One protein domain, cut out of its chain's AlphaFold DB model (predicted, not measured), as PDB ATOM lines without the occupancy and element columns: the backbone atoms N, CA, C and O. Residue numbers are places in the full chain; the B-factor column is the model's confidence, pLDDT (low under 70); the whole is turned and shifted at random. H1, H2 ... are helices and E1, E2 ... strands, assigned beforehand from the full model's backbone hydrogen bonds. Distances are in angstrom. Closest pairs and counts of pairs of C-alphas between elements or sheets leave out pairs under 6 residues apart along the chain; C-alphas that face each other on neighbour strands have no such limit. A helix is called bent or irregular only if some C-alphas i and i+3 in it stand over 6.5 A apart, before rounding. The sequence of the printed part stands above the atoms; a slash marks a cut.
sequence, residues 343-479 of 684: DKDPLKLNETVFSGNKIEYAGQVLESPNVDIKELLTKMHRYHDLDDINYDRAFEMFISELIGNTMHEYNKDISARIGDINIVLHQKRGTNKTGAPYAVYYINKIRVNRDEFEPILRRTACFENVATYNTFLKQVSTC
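Overview. This is residues 343 to 479 of the 684 residues of an uncharacterized protein of Thermoplasmatales archaeon SG8-52-4 (UniProt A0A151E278). One long, strongly twisted sheet of eight strands curls round the helix H2, and H3 packs beside H2 on the same face. H1 packs on H2 and grazes the sheet near E2 to E4, H4 packs beside the edge strand E8, and the long hairpin of E6 and E7 reaches to one end of the longest axis. The printed part has 137 residues, with eight named strands and four named helices in the order E1 E2 E3 E4 H1 H2 E5 E6 E7 E8 H3 H4. The sheet's order is E1 to E8 in number order, antiparallel throughout; the class is mixed, helices and strands. The whole is compact, with a radius of gyration of the C-alphas of 16.0 A, and elongated, spanning 51 by 31 by 24 A.

Arrangement. E1 (residues 347 to 349), E2 (352 to 355), E3 (358 to 361) and E4 (364 to 367) form a meander, each strand the antiparallel neighbour of the one before. N 347 and O 354 are 2.9 A apart, N 353 and O 360 2.8 A, and N 359 and O 366 2.8 A, within hydrogen-bond range. H1 (373 to 383) only grazes the sheet, with residues 373 to 377. H2 (391 to 408) touches H1 with residues 394 to 398 alone, at a steep tilt of 63 degrees, opposite ways; the closest C-alphas, of Leu 376 and Met 397, are 7.0 A apart. E5 (413 to 418) is the antiparallel neighbour of E4, with N 417 and O 367 2.8 A apart. E5, E6 (421 to 431), E7 (437 to 443) and E8 (446 to 448) form a second meander, with N 414 and O 425 2.8 A, N 428 and O 440 2.9 A, and N 443 and O 446 2.9 A apart. H3 (450 to 460) is on the same face as H2, at a height over the sheet of 8.6 A. H3 touches residues 399 to 403 of H2 alone, at a steep tilt of 40 degrees, opposite ways; the closest C-alphas are those of Ile 399 and Leu 457, 7.1 A. H4 (466 to 478) is on the sheet but over none of its strands; its closest C-alphas to E8 are those of Val 448 and Ser 477, 5.4 A. Every O i to N i+4 pair is within hydrogen-bond range in H1, H2 and H4, and 5 of 7 in H3, which is irregular: C-alphas 451 and 454 are 7.2 A apart.

Along the chain. E1 begins at C-alpha 347, (-27.157, 2.260, 30.397). H2 measures 25.4 A, E6 32.2 A and E7 20.6 A from first to last C-alpha. H4 measures 18.4 A and ends at C-alpha 478, (-17.434, 21.964, -5.283).

Size, cuts and confidence. The two C-alphas farthest apart, of Asp 345 and Thr 434, are 53.6 A apart. The printed part has no cut and no long link; H1 to H2 is short and the others are tight. No printed residue is under 70 in pLDDT.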
ATOM      1  N   ASP A 343     -19.402   4.816  32.656       94.00
ATOM      2  CA  ASP A 343     -18.035   4.422  32.316       94.00
ATOM      3  C   ASP A 343     -17.724   2.957  32.713       94.00
ATOM      4  O   ASP A 343     -16.675   2.422  32.364       94.00
ATOM      5  N   LYS A 344     -18.616   2.318  33.490       95.44
ATOM      6  CA  LYS A 344     -18.479   0.960  34.054       95.44
ATOM      7  C   LYS A 344     -19.688   0.059  33.785       95.44
ATOM      8  O   LYS A 344     -19.521  -1.147  33.647       95.44
ATOM      9  N   ASP A 345     -20.891   0.631  33.749       96.12
ATOM     10  CA  ASP A 345     -22.164  -0.065  33.530       96.12
ATOM     11  C   ASP A 345     -22.946   0.628  32.395       96.12
ATOM     12  O   ASP A 345     -23.520   1.697  32.627       96.12
ATOM     13  N   PRO A 346     -22.967   0.062  31.172       96.88
ATOM     14  CA  PRO A 346     -23.723   0.611  30.052       96.88
ATOM     15  C   PRO A 346     -25.217   0.766  30.365       96.88
ATOM     16  O   PRO A 346     -25.922  -0.194  30.701       96.88
ATOM     17  N   LEU A 347     -25.738   1.983  30.204       96.25
ATOM     18  CA  LEU A 347     -27.157   2.260  30.397       96.25
ATOM     19  C   LEU A 347     -27.912   2.030  29.084       96.25
ATOM     20  O   LEU A 347     -27.679   2.732  28.107       96.25
ATOM     21  N   LYS A 348     -28.862   1.088  29.073       96.38
ATOM     22  CA  LYS A 348     -29.806   0.911  27.960       96.38
ATOM     23  C   LYS A 348     -31.129   1.630  28.255       96.38
ATOM     24  O   LYS A 348     -31.746   1.346  29.280       96.38
ATOM     25  N   LEU A 349     -31.562   2.516  27.358       93.56
ATOM     26  CA  LEU A 349     -32.857   3.216  27.360       93.56
ATOM     27  C   LEU A 349     -33.438   3.161  25.942       93.56
ATOM     28  O   LEU A 349     -32.715   3.453  24.997       93.56
ATOM     29  N   ASN A 350     -34.712   2.781  25.788       93.56
ATOM     30  CA  ASN A 350     -35.428   2.752  24.498       93.56
ATOM     31  C   ASN A 350     -34.570   2.181  23.352       93.56
ATOM     32  O   ASN A 350     -34.227   2.860  22.386       93.56
ATOM     33  N   GLU A 351     -34.129   0.937  23.562       96.12
ATOM     34  CA  GLU A 351     -33.209   0.151  22.719       96.12
ATOM     35  C   GLU A 351     -31.789   0.712  22.514       96.12
ATOM     36  O   GLU A 351     -30.882  -0.059  22.199       96.12
ATOM     37  N   THR A 352     -31.571   1.989  22.806       97.06
ATOM     38  CA  THR A 352     -30.305   2.718  22.698       97.06
ATOM     39  C   THR A 352     -29.405   2.406  23.892       97.06
ATOM     40  O   THR A 352     -29.853   2.430  25.040       97.06
ATOM     41  N   VAL A 353     -28.130   2.103  23.649       98.00
ATOM     42  CA  VAL A 353     -27.121   1.817  24.681       98.00
ATOM     43  C   VAL A 353     -26.161   2.996  24.792       98.00
ATOM     44  O   VAL A 353     -25.640   3.470  23.789       98.00
ATOM     45  N   PHE A 354     -25.917   3.456  26.013       97.81
ATOM     46  CA  PHE A 354     -25.022   4.560  26.344       97.81
ATOM     47  C   PHE A 354     -23.888   4.035  27.238       97.81
ATOM     48  O   PHE A 354     -24.156   3.417  28.271       97.81
ATOM     49  N   SER A 355     -22.630   4.266  26.860       96.62
ATOM     50  CA  SER A 355     -21.449   3.719  27.551       96.62
ATOM     51  C   SER A 355     -20.216   4.597  27.340       96.62
ATOM     52  O   SER A 355     -19.785   4.764  26.200       96.62
ATOM     53  N   GLY A 356     -19.614   5.118  28.411       94.12
ATOM     54  CA  GLY A 356     -18.430   5.986  28.321       94.12
ATOM     55  C   GLY A 356     -18.602   7.147  27.325       94.12
ATOM     56  O   GLY A 356     -19.473   7.993  27.496       94.12
ATOM     57  N   ASN A 357     -17.789   7.165  26.265       95.00
ATOM     58  CA  ASN A 357     -17.789   8.155  25.176       95.00
ATOM     59  C   ASN A 357     -18.682   7.781  23.966       95.00
ATOM     60  O   ASN A 357     -18.562   8.405  22.906       95.00
ATOM     61  N   LYS A 358     -19.529   6.749  24.097       97.94
ATOM     62  CA  LYS A 358     -20.203   6.041  22.997       97.94
ATOM     63  C   LYS A 358     -21.724   5.905  23.200       97.94
ATOM     64  O   LYS A 358     -22.198   5.692  24.320       97.94
ATOM     65  N   ILE A 359     -22.477   5.973  22.102       98.31
ATOM     66  CA  ILE A 359     -23.915   5.673  21.994       98.31
ATOM     67  C   ILE A 359     -24.108   4.638  20.874       98.31
ATOM     68  O   ILE A 359     -23.496   4.774  19.814       98.31
ATOM     69  N   GLU A 360     -24.962   3.632  21.069       98.31
ATOM     70  CA  GLU A 360     -25.243   2.580  20.079       98.31
ATOM     71  C   GLU A 360     -26.738   2.284  19.925       98.31
ATOM     72  O   GLU A 360     -27.471   2.202  20.912       98.31
ATOM     73  N   TYR A 361     -27.190   2.051  18.692       97.69
ATOM     74  CA  TYR A 361     -28.548   1.593  18.374       97.69
ATOM     75  C   TYR A 361     -28.564   0.877  17.020       97.69
ATOM     76  O   TYR A 361     -28.039   1.399  16.043       97.69
ATOM     77  N   ALA A 362     -29.158  -0.320  16.946       95.50
ATOM     78  CA  ALA A 362     -29.305  -1.097  15.704       95.50
ATOM     79  C   ALA A 362     -28.013  -1.235  14.849       95.50
ATOM     80  O   ALA A 362     -28.068  -1.266  13.624       95.50
ATOM     81  N   GLY A 363     -26.841  -1.297  15.496       94.56
ATOM     82  CA  GLY A 363     -25.523  -1.350  14.844       94.56
ATOM     83  C   GLY A 363     -24.914   0.013  14.485       94.56
ATOM     84  O   GLY A 363     -23.711   0.091  14.256       94.56
ATOM     85  N   GLN A 364     -25.693   1.098  14.501       96.88
ATOM     86  CA  GLN A 364     -25.170   2.461  14.395       96.88
ATOM     87  C   GLN A 364     -24.436   2.859  15.680       96.88
ATOM     88  O   GLN A 364     -24.893   2.554  16.784       96.88
ATOM     89  N   VAL A 365     -23.319   3.574  15.523       98.19
ATOM     90  CA  VAL A 365     -22.453   4.040  16.614       98.19
ATOM     91  C   VAL A 365     -22.250   5.551  16.515       98.19
ATOM     92  O   VAL A 365     -21.924   6.064  15.445       98.19
ATOM     93  N   LEU A 366     -22.381   6.254  17.637       98.50
ATOM     94  CA  LEU A 366     -21.936   7.637  17.810       98.50
ATOM     95  C   LEU A 366     -20.847   7.649  18.874       98.50
ATOM     96  O   LEU A 366     -21.072   7.170  19.983       98.50
ATOM     97  N   GLU A 367     -19.669   8.168  18.553       98.50
ATOM     98  CA  GLU A 367     -18.537   8.154  19.481       98.50
ATOM     99  C   GLU A 367     -17.653   9.386  19.288       98.50
ATOM    100  O   GLU A 367     -17.317   9.738  18.157       98.50
ATOM    101  N   SER A 368     -17.233  10.051  20.364       97.81
ATOM    102  CA  SER A 368     -16.155  11.047  20.282       97.81
ATOM    103  C   SER A 368     -15.466  11.233  21.632       97.81
ATOM    104  O   SER A 368     -16.151  11.449  22.628       97.81
ATOM    105  N   PRO A 369     -14.119  11.262  21.695       97.06
ATOM    106  CA  PRO A 369     -13.400  11.633  22.915       97.06
ATOM    107  C   PRO A 369     -13.593  13.110  23.312       97.06
ATOM    108  O   PRO A 369     -13.129  13.512  24.372       97.06
ATOM    109  N   ASN A 370     -14.253  13.923  22.474       96.69
ATOM    110  CA  ASN A 370     -14.559  15.329  22.749       96.69
ATOM    111  C   ASN A 370     -16.058  15.567  23.025       96.69
ATOM    112  O   ASN A 370     -16.478  16.719  23.019       96.69
ATOM    113  N   VAL A 371     -16.885  14.528  23.220       97.00
ATOM    114  CA  VAL A 371     -18.307  14.679  23.592       97.00
ATOM    115  C   VAL A 371     -18.589  13.862  24.851       97.00
ATOM    116  O   VAL A 371     -18.546  12.635  24.830       97.00
ATOM    117  N   ASP A 372     -18.901  14.548  25.952       96.81
ATOM    118  CA  ASP A 372     -19.292  13.903  27.206       96.81
ATOM    119  C   ASP A 372     -20.735  13.370  27.093       96.81
ATOM    120  O   ASP A 372     -21.717  14.108  27.214       96.81
ATOM    121  N   ILE A 373     -20.871  12.060  26.853       96.94
ATOM    122  CA  ILE A 373     -22.171  11.378  26.744       96.94
ATOM    123  C   ILE A 373     -22.934  11.396  28.076       96.94
ATOM    124  O   ILE A 373     -24.163  11.370  28.085       96.94
ATOM    125  N   LYS A 374     -22.236  11.489  29.208       95.94
ATOM    126  CA  LYS A 374     -22.805  11.560  30.559       95.94
ATOM    127  C   LYS A 374     -23.358  12.954  30.850       95.94
ATOM    128  O   LYS A 374     -24.440  13.051  31.434       95.94
ATOM    129  N   GLU A 375     -22.733  14.019  30.353       96.00
ATOM    130  CA  GLU A 375     -23.332  15.359  30.315       96.00
ATOM    131  C   GLU A 375     -24.521  15.412  29.338       96.00
ATOM    132  O   GLU A 375     -25.598  15.871  29.718       96.00
ATOM    133  N   LEU A 376     -24.374  14.884  28.117       96.12
ATOM    134  CA  LEU A 376     -25.427  14.817  27.088       96.12
ATOM    135  C   LEU A 376     -26.682  14.093  27.610       96.12
ATOM    136  O   LEU A 376     -27.800  14.600  27.502       96.12
ATOM    137  N   LEU A 377     -26.506  12.945  28.258       95.38
ATOM    138  CA  LEU A 377     -27.575  12.150  28.861       95.38
ATOM    139  C   LEU A 377     -28.173  12.812  30.114       95.38
ATOM    140  O   LEU A 377     -29.383  12.729  30.329       95.38
ATOM    141  N   THR A 378     -27.371  13.547  30.896       93.75
ATOM    142  CA  THR A 378     -27.874  14.400  31.991       93.75
ATOM    143  C   THR A 378     -28.728  15.553  31.447       93.75
ATOM    144  O   THR A 378     -29.794  15.838  31.998       93.75
ATOM    145  N   LYS A 379     -28.318  16.185  30.337       94.38
ATOM    146  CA  LYS A 379     -29.114  17.191  29.614       94.38
ATOM    147  C   LYS A 379     -30.428  16.575  29.116       94.38
ATOM    148  O   LYS A 379     -31.480  17.142  29.393       94.38
ATOM    149  N   MET A 380     -30.404  15.402  28.473       93.69
ATOM    150  CA  MET A 380     -31.627  14.710  28.028       93.69
ATOM    151  C   MET A 380     -32.584  14.433  29.192       93.69
ATOM    152  O   MET A 380     -33.727  14.882  29.152       93.69
ATOM    153  N   HIS A 381     -32.114  13.787  30.263       90.00
ATOM    154  CA  HIS A 381     -32.942  13.458  31.430       90.00
ATOM    155  C   HIS A 381     -33.518  14.696  32.147       90.00
ATOM    156  O   HIS A 381     -34.580  14.614  32.762       90.00
ATOM    157  N   ARG A 382     -32.864  15.861  32.053       87.31
ATOM    158  CA  ARG A 382     -33.373  17.119  32.620       87.31
ATOM    159  C   ARG A 382     -34.548  17.719  31.837       87.31
ATOM    160  O   ARG A 382     -35.348  18.437  32.435       87.31
ATOM    161  N   TYR A 383     -34.627  17.479  30.527       82.56
ATOM    162  CA  TYR A 383     -35.598  18.128  29.634       82.56
ATOM    163  C   TYR A 383     -36.665  17.181  29.062       82.56
ATOM    164  O   TYR A 383     -37.596  17.661  28.416       82.56
ATOM    165  N   HIS A 384     -36.552  15.874  29.304       81.62
ATOM    166  CA  HIS A 384     -37.416  14.840  28.733       81.62
ATOM    167  C   HIS A 384     -37.835  13.794  29.773       81.62
ATOM    168  O   HIS A 384     -37.056  13.448  30.667       81.62
ATOM    169  N   ASP A 385     -39.053  13.262  29.629       84.50
ATOM    170  CA  ASP A 385     -39.424  12.009  30.290       84.50
ATOM    171  C   ASP A 385     -38.585  10.858  29.700       84.50
ATOM    172  O   ASP A 385     -38.064  10.930  28.587       84.50
ATOM    173  N   LEU A 386     -38.404   9.788  30.472       81.31
ATOM    174  CA  LEU A 386     -37.430   8.733  30.158       81.31
ATOM    175  C   LEU A 386     -37.769   7.951  28.881       81.31
ATOM    176  O   LEU A 386     -36.866   7.473  28.198       81.31
ATOM    177  N   ASP A 387     -39.053   7.871  28.548       82.06
ATOM    178  CA  ASP A 387     -39.574   7.168  27.373       82.06
ATOM    179  C   ASP A 387     -39.290   7.942  26.060       82.06
ATOM    180  O   ASP A 387     -39.271   7.350  24.982       82.06
ATOM    181  N   ASP A 388     -38.972   9.244  26.146       87.56
ATOM    182  CA  ASP A 388     -38.536  10.082  25.013       87.56
ATOM    183  C   ASP A 388     -37.018   9.979  24.737       87.56
ATOM    184  O   ASP A 388     -36.535  10.470  23.711       87.56
ATOM    185  N   ILE A 389     -36.226   9.380  25.640       91.62
ATOM    186  CA  ILE A 389     -34.760   9.288  25.498       91.62
ATOM    187  C   ILE A 389     -34.412   8.138  24.546       91.62
ATOM    188  O   ILE A 389     -34.193   7.004  24.970       91.62
ATOM    189  N   ASN A 390     -34.391   8.436  23.250       94.50
ATOM    190  CA  ASN A 390     -34.148   7.489  22.159       94.50
ATOM    191  C   ASN A 390     -32.938   7.894  21.294       94.50
ATOM    192  O   ASN A 390     -32.341   8.957  21.493       94.50
ATOM    193  N   TYR A 391     -32.573   7.038  20.335       96.06
ATOM    194  CA  TYR A 391     -31.417   7.252  19.465       96.06
ATOM    195  C   TYR A 391     -31.508   8.548  18.657       96.06
ATOM    196  O   TYR A 391     -30.532   9.289  18.623       96.06
ATOM    197  N   ASP A 392     -32.669   8.872  18.077       95.25
ATOM    198  CA  ASP A 392     -32.854  10.114  17.317       95.25
ATOM    199  C   ASP A 392     -32.555  11.334  18.199       95.25
ATOM    200  O   ASP A 392     -31.779  12.213  17.822       95.25
ATOM    201  N   ARG A 393     -33.091  11.370  19.428       95.38
ATOM    202  CA  ARG A 393     -32.848  12.476  20.367       95.38
ATOM    203  C   ARG A 393     -31.381  12.572  20.789       95.38
ATOM    204  O   ARG A 393     -30.849  13.681  20.893       95.38
ATOM    205  N   ALA A 394     -30.729  11.429  20.986       96.81
ATOM    206  CA  ALA A 394     -29.308  11.354  21.296       96.81
ATOM    207  C   ALA A 394     -28.431  11.792  20.105       96.81
ATOM    208  O   ALA A 394     -27.441  12.490  20.311       96.81
ATOM    209  N   PHE A 395     -28.825  11.458  18.872       97.94
ATOM    210  CA  PHE A 395     -28.175  11.866  17.625       97.94
ATOM    211  C   PHE A 395     -28.237  13.383  17.424       97.94
ATOM    212  O   PHE A 395     -27.195  14.010  17.243       97.94
ATOM    213  N   GLU A 396     -29.425  13.991  17.545       96.88
ATOM    214  CA  GLU A 396     -29.605  15.452  17.481       96.88
ATOM    215  C   GLU A 396     -28.637  16.186  18.422       96.88
ATOM    216  O   GLU A 396     -27.964  17.144  18.031       96.88
ATOM    217  N   MET A 397     -28.544  15.719  19.669       97.25
ATOM    218  CA  MET A 397     -27.700  16.347  20.683       97.25
ATOM    219  C   MET A 397     -26.213  16.041  20.483       97.25
ATOM    220  O   MET A 397     -25.405  16.954  20.613       97.25
ATOM    221  N   PHE A 398     -25.840  14.822  20.089       98.25
ATOM    222  CA  PHE A 398     -24.449  14.465  19.790       98.25
ATOM    223  C   PHE A 398     -23.882  15.316  18.648       98.25
ATOM    224  O   PHE A 398     -22.789  15.864  18.773       98.25
ATOM    225  N   ILE A 399     -24.652  15.496  17.568       98.25
ATOM    226  CA  ILE A 399     -24.292  16.380  16.452       98.25
ATOM    227  C   ILE A 399     -24.131  17.828  16.946       98.25
ATOM    228  O   ILE A 399     -23.144  18.479  16.604       98.25
ATOM    229  N   SER A 400     -25.050  18.321  17.782       97.19
ATOM    230  CA  SER A 400     -25.009  19.688  18.325       97.19
ATOM    231  C   SER A 400     -23.773  19.956  19.200       97.19
ATOM    232  O   SER A 400     -23.052  20.927  18.962       97.19
ATOM    233  N   GLU A 401     -23.462  19.074  20.158       97.25
ATOM    234  CA  GLU A 401     -22.268  19.186  21.018       97.25
ATOM    235  C   GLU A 401     -20.974  19.086  20.188       97.25
ATOM    236  O   GLU A 401     -20.055  19.889  20.352       97.25
ATOM    237  N   LEU A 402     -20.917  18.160  19.223       97.25
ATOM    238  CA  LEU A 402     -19.775  17.978  18.320       97.25
ATOM    239  C   LEU A 402     -19.502  19.233  17.464       97.25
ATOM    240  O   LEU A 402     -18.344  19.615  17.252       97.25
ATOM    241  N   ILE A 403     -20.559  19.915  17.009       97.06
ATOM    242  CA  ILE A 403     -20.464  21.212  16.324       97.06
ATOM    243  C   ILE A 403     -20.011  22.307  17.293       97.06
ATOM    244  O   ILE A 403     -19.116  23.078  16.942       97.06
ATOM    245  N   GLY A 404     -20.591  22.371  18.495       96.69
ATOM    246  CA  GLY A 404     -20.228  23.334  19.535       96.69
ATOM    247  C   GLY A 404     -18.738  23.275  19.860       96.69
ATOM    248  O   GLY A 404     -18.037  24.281  19.744       96.69
ATOM    249  N   ASN A 405     -18.219  22.080  20.128       96.38
ATOM    250  CA  ASN A 405     -16.805  21.867  20.431       96.38
ATOM    251  C   ASN A 405     -15.915  22.219  19.225       96.38
ATOM    252  O   ASN A 405     -14.927  22.936  19.386       96.38
ATOM    253  N   THR A 406     -16.335  21.892  17.995       96.44
ATOM    254  CA  THR A 406     -15.647  22.346  16.764       96.44
ATOM    255  C   THR A 406     -15.677  23.874  16.585       96.44
ATOM    256  O   THR A 406     -14.794  24.445  15.941       96.44
ATOM    257  N   MET A 407     -16.669  24.570  17.147       94.88
ATOM    258  CA  MET A 407     -16.747  26.036  17.155       94.88
ATOM    259  C   MET A 407     -16.018  26.703  18.330       94.88
ATOM    260  O   MET A 407     -15.843  27.922  18.279       94.88
ATOM    261  N   HIS A 408     -15.573  25.950  19.339       94.75
ATOM    262  CA  HIS A 408     -14.809  26.460  20.480       94.75
ATOM    263  C   HIS A 408     -13.305  26.144  20.389       94.75
ATOM    264  O   HIS A 408     -12.486  26.995  20.741       94.75
ATOM    265  N   GLU A 409     -12.918  24.971  19.882       92.38
ATOM    266  CA  GLU A 409     -11.524  24.504  19.854       92.38
ATOM    267  C   GLU A 409     -10.792  24.871  18.548       92.38
ATOM    268  O   GLU A 409     -10.525  24.044  17.674       92.38
ATOM    269  N   TYR A 410     -10.457  26.154  18.396       90.50
ATOM    270  CA  TYR A 410      -9.857  26.694  17.171       90.50
ATOM    271  C   TYR A 410      -8.544  26.012  16.766       90.50
ATOM    272  O   TYR A 410      -7.572  25.995  17.519       90.50
ATOM    273  N   ASN A 411      -8.483  25.564  15.511       92.19
ATOM    274  CA  ASN A 411      -7.356  24.861  14.891       92.19
ATOM    275  C   ASN A 411      -6.979  23.508  15.541       92.19
ATOM    276  O   ASN A 411      -5.923  22.968  15.207       92.19
ATOM    277  N   LYS A 412      -7.816  22.947  16.426       96.31
ATOM    278  CA  LYS A 412      -7.688  21.569  16.929       96.31
ATOM    279  C   LYS A 412      -8.462  20.607  16.019       96.31
ATOM    280  O   LYS A 412      -9.509  20.962  15.478       96.31
ATOM    281  N   ASP A 413      -7.944  19.391  15.867       97.81
ATOM    282  CA  ASP A 413      -8.632  18.292  15.186       97.81
ATOM    283  C   ASP A 413      -9.543  17.557  16.188       97.81
ATOM    284  O   ASP A 413      -9.076  17.016  17.194       97.81
ATOM    285  N   ILE A 414     -10.847  17.532  15.911       97.94
ATOM    286  CA  ILE A 414     -11.861  16.818  16.696       97.94
ATOM    287  C   ILE A 414     -12.261  15.550  15.947       97.94
ATOM    288  O   ILE A 414     -12.944  15.599  14.925       97.94
ATOM    289  N   SER A 415     -11.837  14.398  16.462       98.06
ATOM    290  CA  SER A 415     -12.233  13.089  15.934       98.06
ATOM    291  C   SER A 415     -13.604  12.656  16.459       98.06
ATOM    292  O   SER A 415     -13.924  12.877  17.631       98.06
ATOM    293  N   ALA A 416     -14.386  11.990  15.615       98.38
ATOM    294  CA  ALA A 416     -15.629  11.314  15.981       98.38
ATOM    295  C   ALA A 416     -15.894  10.101  15.070       98.38
ATOM    296  O   ALA A 416     -15.322   9.997  13.984       98.38
ATOM    297  N   ARG A 417     -16.801   9.215  15.483       98.44
ATOM    298  CA  ARG A 417     -17.435   8.184  14.655       98.44
ATOM    299  C   ARG A 417     -18.934   8.461  14.581       98.44
ATOM    300  O   ARG A 417     -19.545   8.783  15.599       98.44
ATOM    301  N   ILE A 418     -19.503   8.340  13.384       98.25
ATOM    302  CA  ILE A 418     -20.947   8.408  13.131       98.25
ATOM    303  C   ILE A 418     -21.304   7.263  12.178       98.25
ATOM    304  O   ILE A 418     -20.816   7.225  11.047       98.25
ATOM    305  N   GLY A 419     -22.122   6.316  12.641       97.12
ATOM    306  CA  GLY A 419     -22.315   5.037  11.957       97.12
ATOM    307  C   GLY A 419     -20.983   4.290  11.864       97.12
ATOM    308  O   GLY A 419     -20.276   4.146  12.861       97.12
ATOM    309  N   ASP A 420     -20.590   3.885  10.660       96.88
ATOM    310  CA  ASP A 420     -19.285   3.259  10.393       96.88
ATOM    311  C   ASP A 420     -18.217   4.239   9.884       96.88
ATOM    312  O   ASP A 420     -17.076   3.863   9.598       96.88
ATOM    313  N   ILE A 421     -18.548   5.532   9.816       98.38
ATOM    314  CA  ILE A 421     -17.635   6.565   9.334       98.38
ATOM    315  C   ILE A 421     -16.887   7.201  10.502       98.38
ATOM    316  O   ILE A 421     -17.449   7.957  11.294       98.38
ATOM    317  N   ASN A 422     -15.576   6.979  10.542       98.25
ATOM    318  CA  ASN A 422     -14.667   7.818  11.317       98.25
ATOM    319  C   ASN A 422     -14.436   9.148  10.579       98.25
ATOM    320  O   ASN A 422     -14.102   9.163   9.387       98.25
ATOM    321  N   ILE A 423     -14.608  10.262  11.289       98.38
ATOM    322  CA  ILE A 423     -14.456  11.628  10.782       98.38
ATOM    323  C   ILE A 423     -13.505  12.450  11.654       98.38
ATOM    324  O   ILE A 423     -13.466  12.299  12.873       98.38
ATOM    325  N   VAL A 424     -12.768  13.362  11.020       98.50
ATOM    326  CA  VAL A 424     -11.963  14.392  11.690       98.50
ATOM    327  C   VAL A 424     -12.483  15.766  11.286       98.50
ATOM    328  O   VAL A 424     -12.492  16.112  10.101       98.50
ATOM    329  N   LEU A 425     -12.917  16.539  12.274       98.38
ATOM    330  CA  LEU A 425     -13.433  17.895  12.136       98.38
ATOM    331  C   LEU A 425     -12.342  18.902  12.484       98.38
ATOM    332  O   LEU A 425     -11.571  18.686  13.413       98.38
ATOM    333  N   HIS A 426     -12.288  20.013  11.755       97.69
ATOM    334  CA  HIS A 426     -11.326  21.084  12.017       97.69
ATOM    335  C   HIS A 426     -11.934  22.443  11.662       97.69
ATOM    336  O   HIS A 426     -12.461  22.622  10.558       97.69
ATOM    337  N   GLN A 427     -11.815  23.425  12.561       97.25
ATOM    338  CA  GLN A 427     -12.147  24.822  12.276       97.25
ATOM    339  C   GLN A 427     -10.876  25.675  12.242       97.25
ATOM    340  O   GLN A 427     -10.255  25.921  13.277       97.25
ATOM    341  N   LYS A 428     -10.541  26.208  11.063       96.88
ATOM    342  CA  LYS A 428      -9.452  27.177  10.897       96.88
ATOM    343  C   LYS A 428      -9.998  28.601  10.915       96.88
ATOM    344  O   LYS A 428     -10.919  28.912  10.159       96.88
ATOM    345  N   ARG A 429      -9.404  29.484  11.722       95.19
ATOM    346  CA  ARG A 429      -9.696  30.932  11.700       95.19
ATOM    347  C   ARG A 429      -8.665  31.717  10.885       95.19
ATOM    348  O   ARG A 429      -7.536  31.274  10.693       95.19
ATOM    349  N   GLY A 430      -9.066  32.895  10.419       92.75
ATOM    350  CA  GLY A 430      -8.196  33.878   9.773       92.75
ATOM    351  C   GLY A 430      -8.886  35.234   9.625       92.75
ATOM    352  O   GLY A 430     -10.037  35.394  10.029       92.75
ATOM    353  N   THR A 431      -8.204  36.200   9.016       95.88
ATOM    354  CA  THR A 431      -8.756  37.511   8.635       95.88
ATOM    355  C   THR A 431      -8.792  37.657   7.115       95.88
ATOM    356  O   THR A 431      -7.894  37.195   6.407       95.88
ATOM    357  N   ASN A 432      -9.872  38.227   6.583       93.75
ATOM    358  CA  ASN A 432     -10.010  38.477   5.149       93.75
ATOM    359  C   ASN A 432      -9.186  39.719   4.722       93.75
ATOM    360  O   ASN A 432      -8.555  40.381   5.544       93.75
ATOM    361  N   LYS A 433      -9.240  40.089   3.433       94.44
ATOM    362  CA  LYS A 433      -8.560  41.293   2.910       94.44
ATOM    363  C   LYS A 433      -9.011  42.619   3.550       94.44
ATOM    364  O   LYS A 433      -8.312  43.610   3.398       94.44
ATOM    365  N   THR A 434     -10.152  42.650   4.243       94.00
ATOM    366  CA  THR A 434     -10.681  43.827   4.955       94.00
ATOM    367  C   THR A 434     -10.469  43.731   6.473       94.00
ATOM    368  O   THR A 434     -11.156  44.412   7.227       94.00
ATOM    369  N   GLY A 435      -9.588  42.838   6.941       94.88
ATOM    370  CA  GLY A 435      -9.314  42.603   8.364       94.88
ATOM    371  C   GLY A 435     -10.419  41.872   9.140       94.88
ATOM    372  O   GLY A 435     -10.211  41.512  10.296       94.88
ATOM    373  N   ALA A 436     -11.575  41.602   8.529       94.38
ATOM    374  CA  ALA A 436     -12.704  40.964   9.196       94.38
ATOM    375  C   ALA A 436     -12.413  39.472   9.463       94.38
ATOM    376  O   ALA A 436     -11.927  38.770   8.564       94.38
ATOM    377  N   PRO A 437     -12.706  38.958  10.673       93.94
ATOM    378  CA  PRO A 437     -12.455  37.566  11.018       93.94
ATOM    379  C   PRO A 437     -13.399  36.625  10.259       93.94
ATOM    380  O   PRO A 437     -14.596  36.882  10.139       93.94
ATOM    381  N   TYR A 438     -12.868  35.498   9.794       94.19
ATOM    382  CA  TYR A 438     -13.635  34.417   9.180       94.19
ATOM    383  C   TYR A 438     -13.197  33.051   9.722       94.19
ATOM    384  O   TYR A 438     -12.092  32.886  10.245       94.19
ATOM    385  N   ALA A 439     -14.084  32.066   9.591       94.88
ATOM    386  CA  ALA A 439     -13.835  30.676   9.950       94.88
ATOM    387  C   ALA A 439     -14.100  29.766   8.743       94.88
ATOM    388  O   ALA A 439     -15.085  29.951   8.023       94.88
ATOM    389  N   VAL A 440     -13.232  28.780   8.538       96.31
ATOM    390  CA  VAL A 440     -13.361  27.738   7.516       96.31
ATOM    391  C   VAL A 440     -13.466  26.392   8.211       96.31
ATOM    392  O   VAL A 440     -12.649  26.067   9.070       96.31
ATOM    393  N   TYR A 441     -14.473  25.621   7.817       97.44
ATOM    394  CA  TYR A 441     -14.785  24.319   8.384       97.44
ATOM    395  C   TYR A 441     -14.293  23.230   7.437       97.44
ATOM    396  O   TYR A 441     -14.417  23.352   6.212       97.44
ATOM    397  N   TYR A 442     -13.738  22.171   8.009       98.31
ATOM    398  CA  TYR A 442     -13.244  21.012   7.283       98.31
ATOM    399  C   TYR A 442     -13.770  19.732   7.929       98.31
ATOM    400  O   TYR A 442     -13.865  19.641   9.152       98.31
ATOM    401  N   ILE A 443     -14.061  18.742   7.090       98.31
ATOM    402  CA  ILE A 443     -14.373  17.366   7.484       98.31
ATOM    403  C   ILE A 443     -13.433  16.473   6.678       98.31
ATOM    404  O   ILE A 443     -13.345  16.619   5.459       98.31
ATOM    405  N   ASN A 444     -12.668  15.602   7.334       98.06
ATOM    406  CA  ASN A 444     -11.642  14.761   6.701       98.06
ATOM    407  C   ASN A 444     -10.674  15.563   5.808       98.06
ATOM    408  O   ASN A 444     -10.304  15.141   4.713       98.06
ATOM    409  N   LYS A 445     -10.282  16.757   6.284       98.00
ATOM    410  CA  LYS A 445      -9.443  17.757   5.586       98.00
ATOM    411  C   LYS A 445     -10.060  18.341   4.297       98.00
ATOM    412  O   LYS A 445      -9.431  19.170   3.642       98.00
ATOM    413  N   ILE A 446     -11.303  17.993   3.959       98.31
ATOM    414  CA  ILE A 446     -12.069  18.570   2.847       98.31
ATOM    415  C   ILE A 446     -12.848  19.784   3.363       98.31
ATOM    416  O   ILE A 446     -13.576  19.689   4.349       98.31
ATOM    417  N   ARG A 447     -12.691  20.938   2.705       97.31
ATOM    418  CA  ARG A 447     -13.398  22.180   3.061       97.31
ATOM    419  C   ARG A 447     -14.897  22.054   2.783       97.31
ATOM    420  O   ARG A 447     -15.285  21.652   1.690       97.31
ATOM    421  N   VAL A 448     -15.715  22.521   3.721       97.12
ATOM    422  CA  VAL A 448     -17.178  22.610   3.594       97.12
ATOM    423  C   VAL A 448     -17.688  24.005   3.985       97.12
ATOM    424  O   VAL A 448     -16.955  24.816   4.560       97.12
ATOM    425  N   ASN A 449     -18.935  24.317   3.628       94.44
ATOM    426  CA  ASN A 449     -19.579  25.585   3.978       94.44
ATOM    427  C   ASN A 449     -20.086  25.545   5.427       94.44
ATOM    428  O   ASN A 449     -20.586  24.512   5.867       94.44
ATOM    429  N   ARG A 450     -20.002  26.671   6.153       94.56
ATOM    430  CA  ARG A 450     -20.461  26.771   7.553       94.56
ATOM    431  C   ARG A 450     -21.912  26.318   7.704       94.56
ATOM    432  O   ARG A 450     -22.206  25.463   8.529       94.56
ATOM    433  N   ASP A 451     -22.782  26.872   6.872       94.69
ATOM    434  CA  ASP A 451     -24.237  26.721   6.982       94.69
ATOM    435  C   ASP A 451     -24.722  25.343   6.487       94.69
ATOM    436  O   ASP A 451     -25.902  25.016   6.563       94.69
ATOM    437  N   GLU A 452     -23.796  24.519   5.986       96.38
ATOM    438  CA  GLU A 452     -24.037  23.150   5.527       96.38
ATOM    439  C   GLU A 452     -23.301  22.119   6.395       96.38
ATOM    440  O   GLU A 452     -23.538  20.925   6.239       96.38
ATOM    441  N   PHE A 453     -22.455  22.558   7.336       96.50
ATOM    442  CA  PHE A 453     -21.651  21.701   8.212       96.50
ATOM    443  C   PHE A 453     -22.523  20.687   8.966       96.50
ATOM    444  O   PHE A 453     -22.275  19.486   8.900       96.50
ATOM    445  N   GLU A 454     -23.608  21.152   9.589       97.44
ATOM    446  CA  GLU A 454     -24.568  20.299  10.294       97.44
ATOM    447  C   GLU A 454     -25.319  19.326   9.350       97.44
ATOM    448  O   GLU A 454     -25.241  18.118   9.585       97.44
ATOM    449  N   PRO A 455     -25.976  19.760   8.248       97.56
ATOM    450  CA  PRO A 455     -26.541  18.848   7.245       97.56
ATOM    451  C   PRO A 455     -25.577  17.785   6.696       97.56
ATOM    452  O   PRO A 455     -26.016  16.685   6.356       97.56
ATOM    453  N   ILE A 456     -24.280  18.090   6.592       98.06
ATOM    454  CA  ILE A 456     -23.257  17.141   6.136       98.06
ATOM    455  C   ILE A 456     -22.960  16.091   7.218       98.06
ATOM    456  O   ILE A 456     -22.942  14.903   6.897       98.06
ATOM    457  N   LEU A 457     -22.800  16.505   8.483       98.06
ATOM    458  CA  LEU A 457     -22.607  15.598   9.627       98.06
ATOM    459  C   LEU A 457     -23.816  14.676   9.846       98.06
ATOM    460  O   LEU A 457     -23.665  13.481  10.079       98.06
ATOM    461  N   ARG A 458     -25.034  15.205   9.693       97.44
ATOM    462  CA  ARG A 458     -26.272  14.412   9.764       97.44
ATOM    463  C   ARG A 458     -26.309  13.311   8.702       97.44
ATOM    464  O   ARG A 458     -26.714  12.189   8.984       97.44
ATOM    465  N   ARG A 459     -25.840  13.613   7.486       97.19
ATOM    466  CA  ARG A 459     -25.745  12.642   6.385       97.19
ATOM    467  C   ARG A 459     -24.628  11.615   6.567       97.19
ATOM    468  O   ARG A 459     -24.629  10.637   5.832       97.19
ATOM    469  N   THR A 460     -23.697  11.788   7.510       97.88
ATOM    470  CA  THR A 460     -22.597  10.833   7.734       97.88
ATOM    471  C   THR A 460     -23.108   9.425   8.069       97.88
ATOM    472  O   THR A 460     -22.571   8.458   7.540       97.88
ATOM    473  N   ALA A 461     -24.198   9.311   8.838       96.69
ATOM    474  CA  ALA A 461     -24.839   8.032   9.177       96.69
ATOM    475  C   ALA A 461     -25.447   7.281   7.968       96.69
ATOM    476  O   ALA A 461     -25.836   6.125   8.089       96.69
ATOM    477  N   CYS A 462     -25.533   7.915   6.792       96.69
ATOM    478  CA  CYS A 462     -26.043   7.305   5.561       96.69
ATOM    479  C   CYS A 462     -24.944   6.653   4.697       96.69
ATOM    480  O   CYS A 462     -25.201   6.335   3.537       96.69
ATOM    481  N   PHE A 463     -23.717   6.502   5.211       97.50
ATOM    482  CA  PHE A 463     -22.586   5.926   4.480       97.50
ATOM    483  C   PHE A 463     -21.961   4.756   5.246       97.50
ATOM    484  O   PHE A 463     -21.701   4.845   6.440       97.50
ATOM    485  N   GLU A 464     -21.638   3.691   4.514       96.44
ATOM    486  CA  GLU A 464     -21.010   2.471   5.044       96.44
ATOM    487  C   GLU A 464     -19.475   2.569   5.116       96.44
ATOM    488  O   GLU A 464     -18.827   1.813   5.831       96.44
ATOM    489  N   ASN A 465     -18.858   3.470   4.336       97.50
ATOM    490  CA  ASN A 465     -17.402   3.602   4.296       97.50
ATOM    491  C   ASN A 465     -16.900   5.033   4.025       97.50
ATOM    492  O   ASN A 465     -17.517   5.846   3.325       97.50
ATOM    493  N   VAL A 466     -15.709   5.313   4.560       97.88
ATOM    494  CA  VAL A 466     -15.056   6.632   4.542       97.88
ATOM    495  C   VAL A 466     -14.694   7.097   3.119       97.88
ATOM    496  O   VAL A 466     -14.641   8.300   2.872       97.88
ATOM    497  N   ALA A 467     -14.476   6.194   2.156       98.06
ATOM    498  CA  ALA A 467     -14.122   6.566   0.781       98.06
ATOM    499  C   ALA A 467     -15.329   7.108  -0.006       98.06
ATOM    500  O   ALA A 467     -15.213   8.146  -0.671       98.06
ATOM    501  N   THR A 468     -16.501   6.478   0.122       98.06
ATOM    502  CA  THR A 468     -17.760   6.997  -0.435       98.06
ATOM    503  C   THR A 468     -18.136   8.319   0.239       98.06
ATOM    504  O   THR A 468     -18.407   9.300  -0.458       98.06
ATOM    505  N   TYR A 469     -18.036   8.409   1.573       98.38
ATOM    506  CA  TYR A 469     -18.298   9.658   2.298       98.38
ATOM    507  C   TYR A 469     -17.349  10.796   1.881       98.38
ATOM    508  O   TYR A 469     -17.796  11.899   1.572       98.38
ATOM    509  N   ASN A 470     -16.045  10.533   1.749       98.38
ATOM    510  CA  ASN A 470     -15.081  11.523   1.254       98.38
ATOM    511  C   ASN A 470     -15.324  11.918  -0.214       98.38
ATOM    512  O   ASN A 470     -14.931  13.009  -0.630       98.38
ATOM    513  N   THR A 471     -15.972  11.068  -1.012       98.00
ATOM    514  CA  THR A 471     -16.382  11.396  -2.387       98.00
ATOM    515  C   THR A 471     -17.593  12.333  -2.390       98.00
ATOM    516  O   THR A 471     -17.579  13.338  -3.103       98.00
ATOM    517  N   PHE A 472     -18.573  12.091  -1.517       97.62
ATOM    518  CA  PHE A 472     -19.671  13.021  -1.236       97.62
ATOM    519  C   PHE A 472     -19.160  14.376  -0.705       97.62
ATOM    520  O   PHE A 472     -19.505  15.419  -1.259       97.62
ATOM    521  N   LEU A 473     -18.251  14.387   0.278       97.94
ATOM    522  CA  LEU A 473     -17.612  15.617   0.767       97.94
ATOM    523  C   LEU A 473     -16.905  16.387  -0.358       97.94
ATOM    524  O   LEU A 473     -17.027  17.610  -0.432       97.94
ATOM    525  N   LYS A 474     -16.204  15.697  -1.271       97.50
ATOM    526  CA  LYS A 474     -15.602  16.335  -2.456       97.50
ATOM    527  C   LYS A 474     -16.661  16.971  -3.353       97.50
ATOM    528  O   LYS A 474     -16.482  18.128  -3.731       97.50
ATOM    529  N   GLN A 475     -17.762  16.281  -3.656       95.12
ATOM    530  CA  GLN A 475     -18.873  16.856  -4.429       95.12
ATOM    531  C   GLN A 475     -19.400  18.137  -3.763       95.12
ATOM    532  O   GLN A 475     -19.368  19.195  -4.403       95.12
ATOM    533  N   VAL A 476     -19.729  18.076  -2.466       95.75
ATOM    534  CA  VAL A 476     -20.238  19.215  -1.677       95.75
ATOM    535  C   VAL A 476     -19.230  20.372  -1.615       95.75
ATOM    536  O   VAL A 476     -19.599  21.537  -1.759       95.75
ATOM    537  N   SER A 477     -17.931  20.079  -1.510       95.31
ATOM    538  CA  SER A 477     -16.884  21.115  -1.545       95.31
ATOM    539  C   SER A 477     -16.828  21.879  -2.881       95.31
ATOM    540  O   SER A 477     -16.404  23.033  -2.913       95.31
ATOM    541  N   THR A 478     -17.292  21.275  -3.986       94.31
ATOM    542  CA  THR A 478     -17.434  21.964  -5.283       94.31
ATOM    543  C   THR A 478     -18.808  22.591  -5.513       94.31
ATOM    544  O   THR A 478     -18.931  23.423  -6.415       94.31
ATOM    545  N   CYS A 479     -19.848  22.165  -4.796       94.38
ATOM    546  CA  CYS A 479     -21.228  22.593  -4.995       94.38
ATOM    547  C   CYS A 479     -21.997  22.461  -3.685       94.38
ATOM    548  O   CYS A 479     -22.141  21.361  -3.171       94.38
TER     549      CYS A 479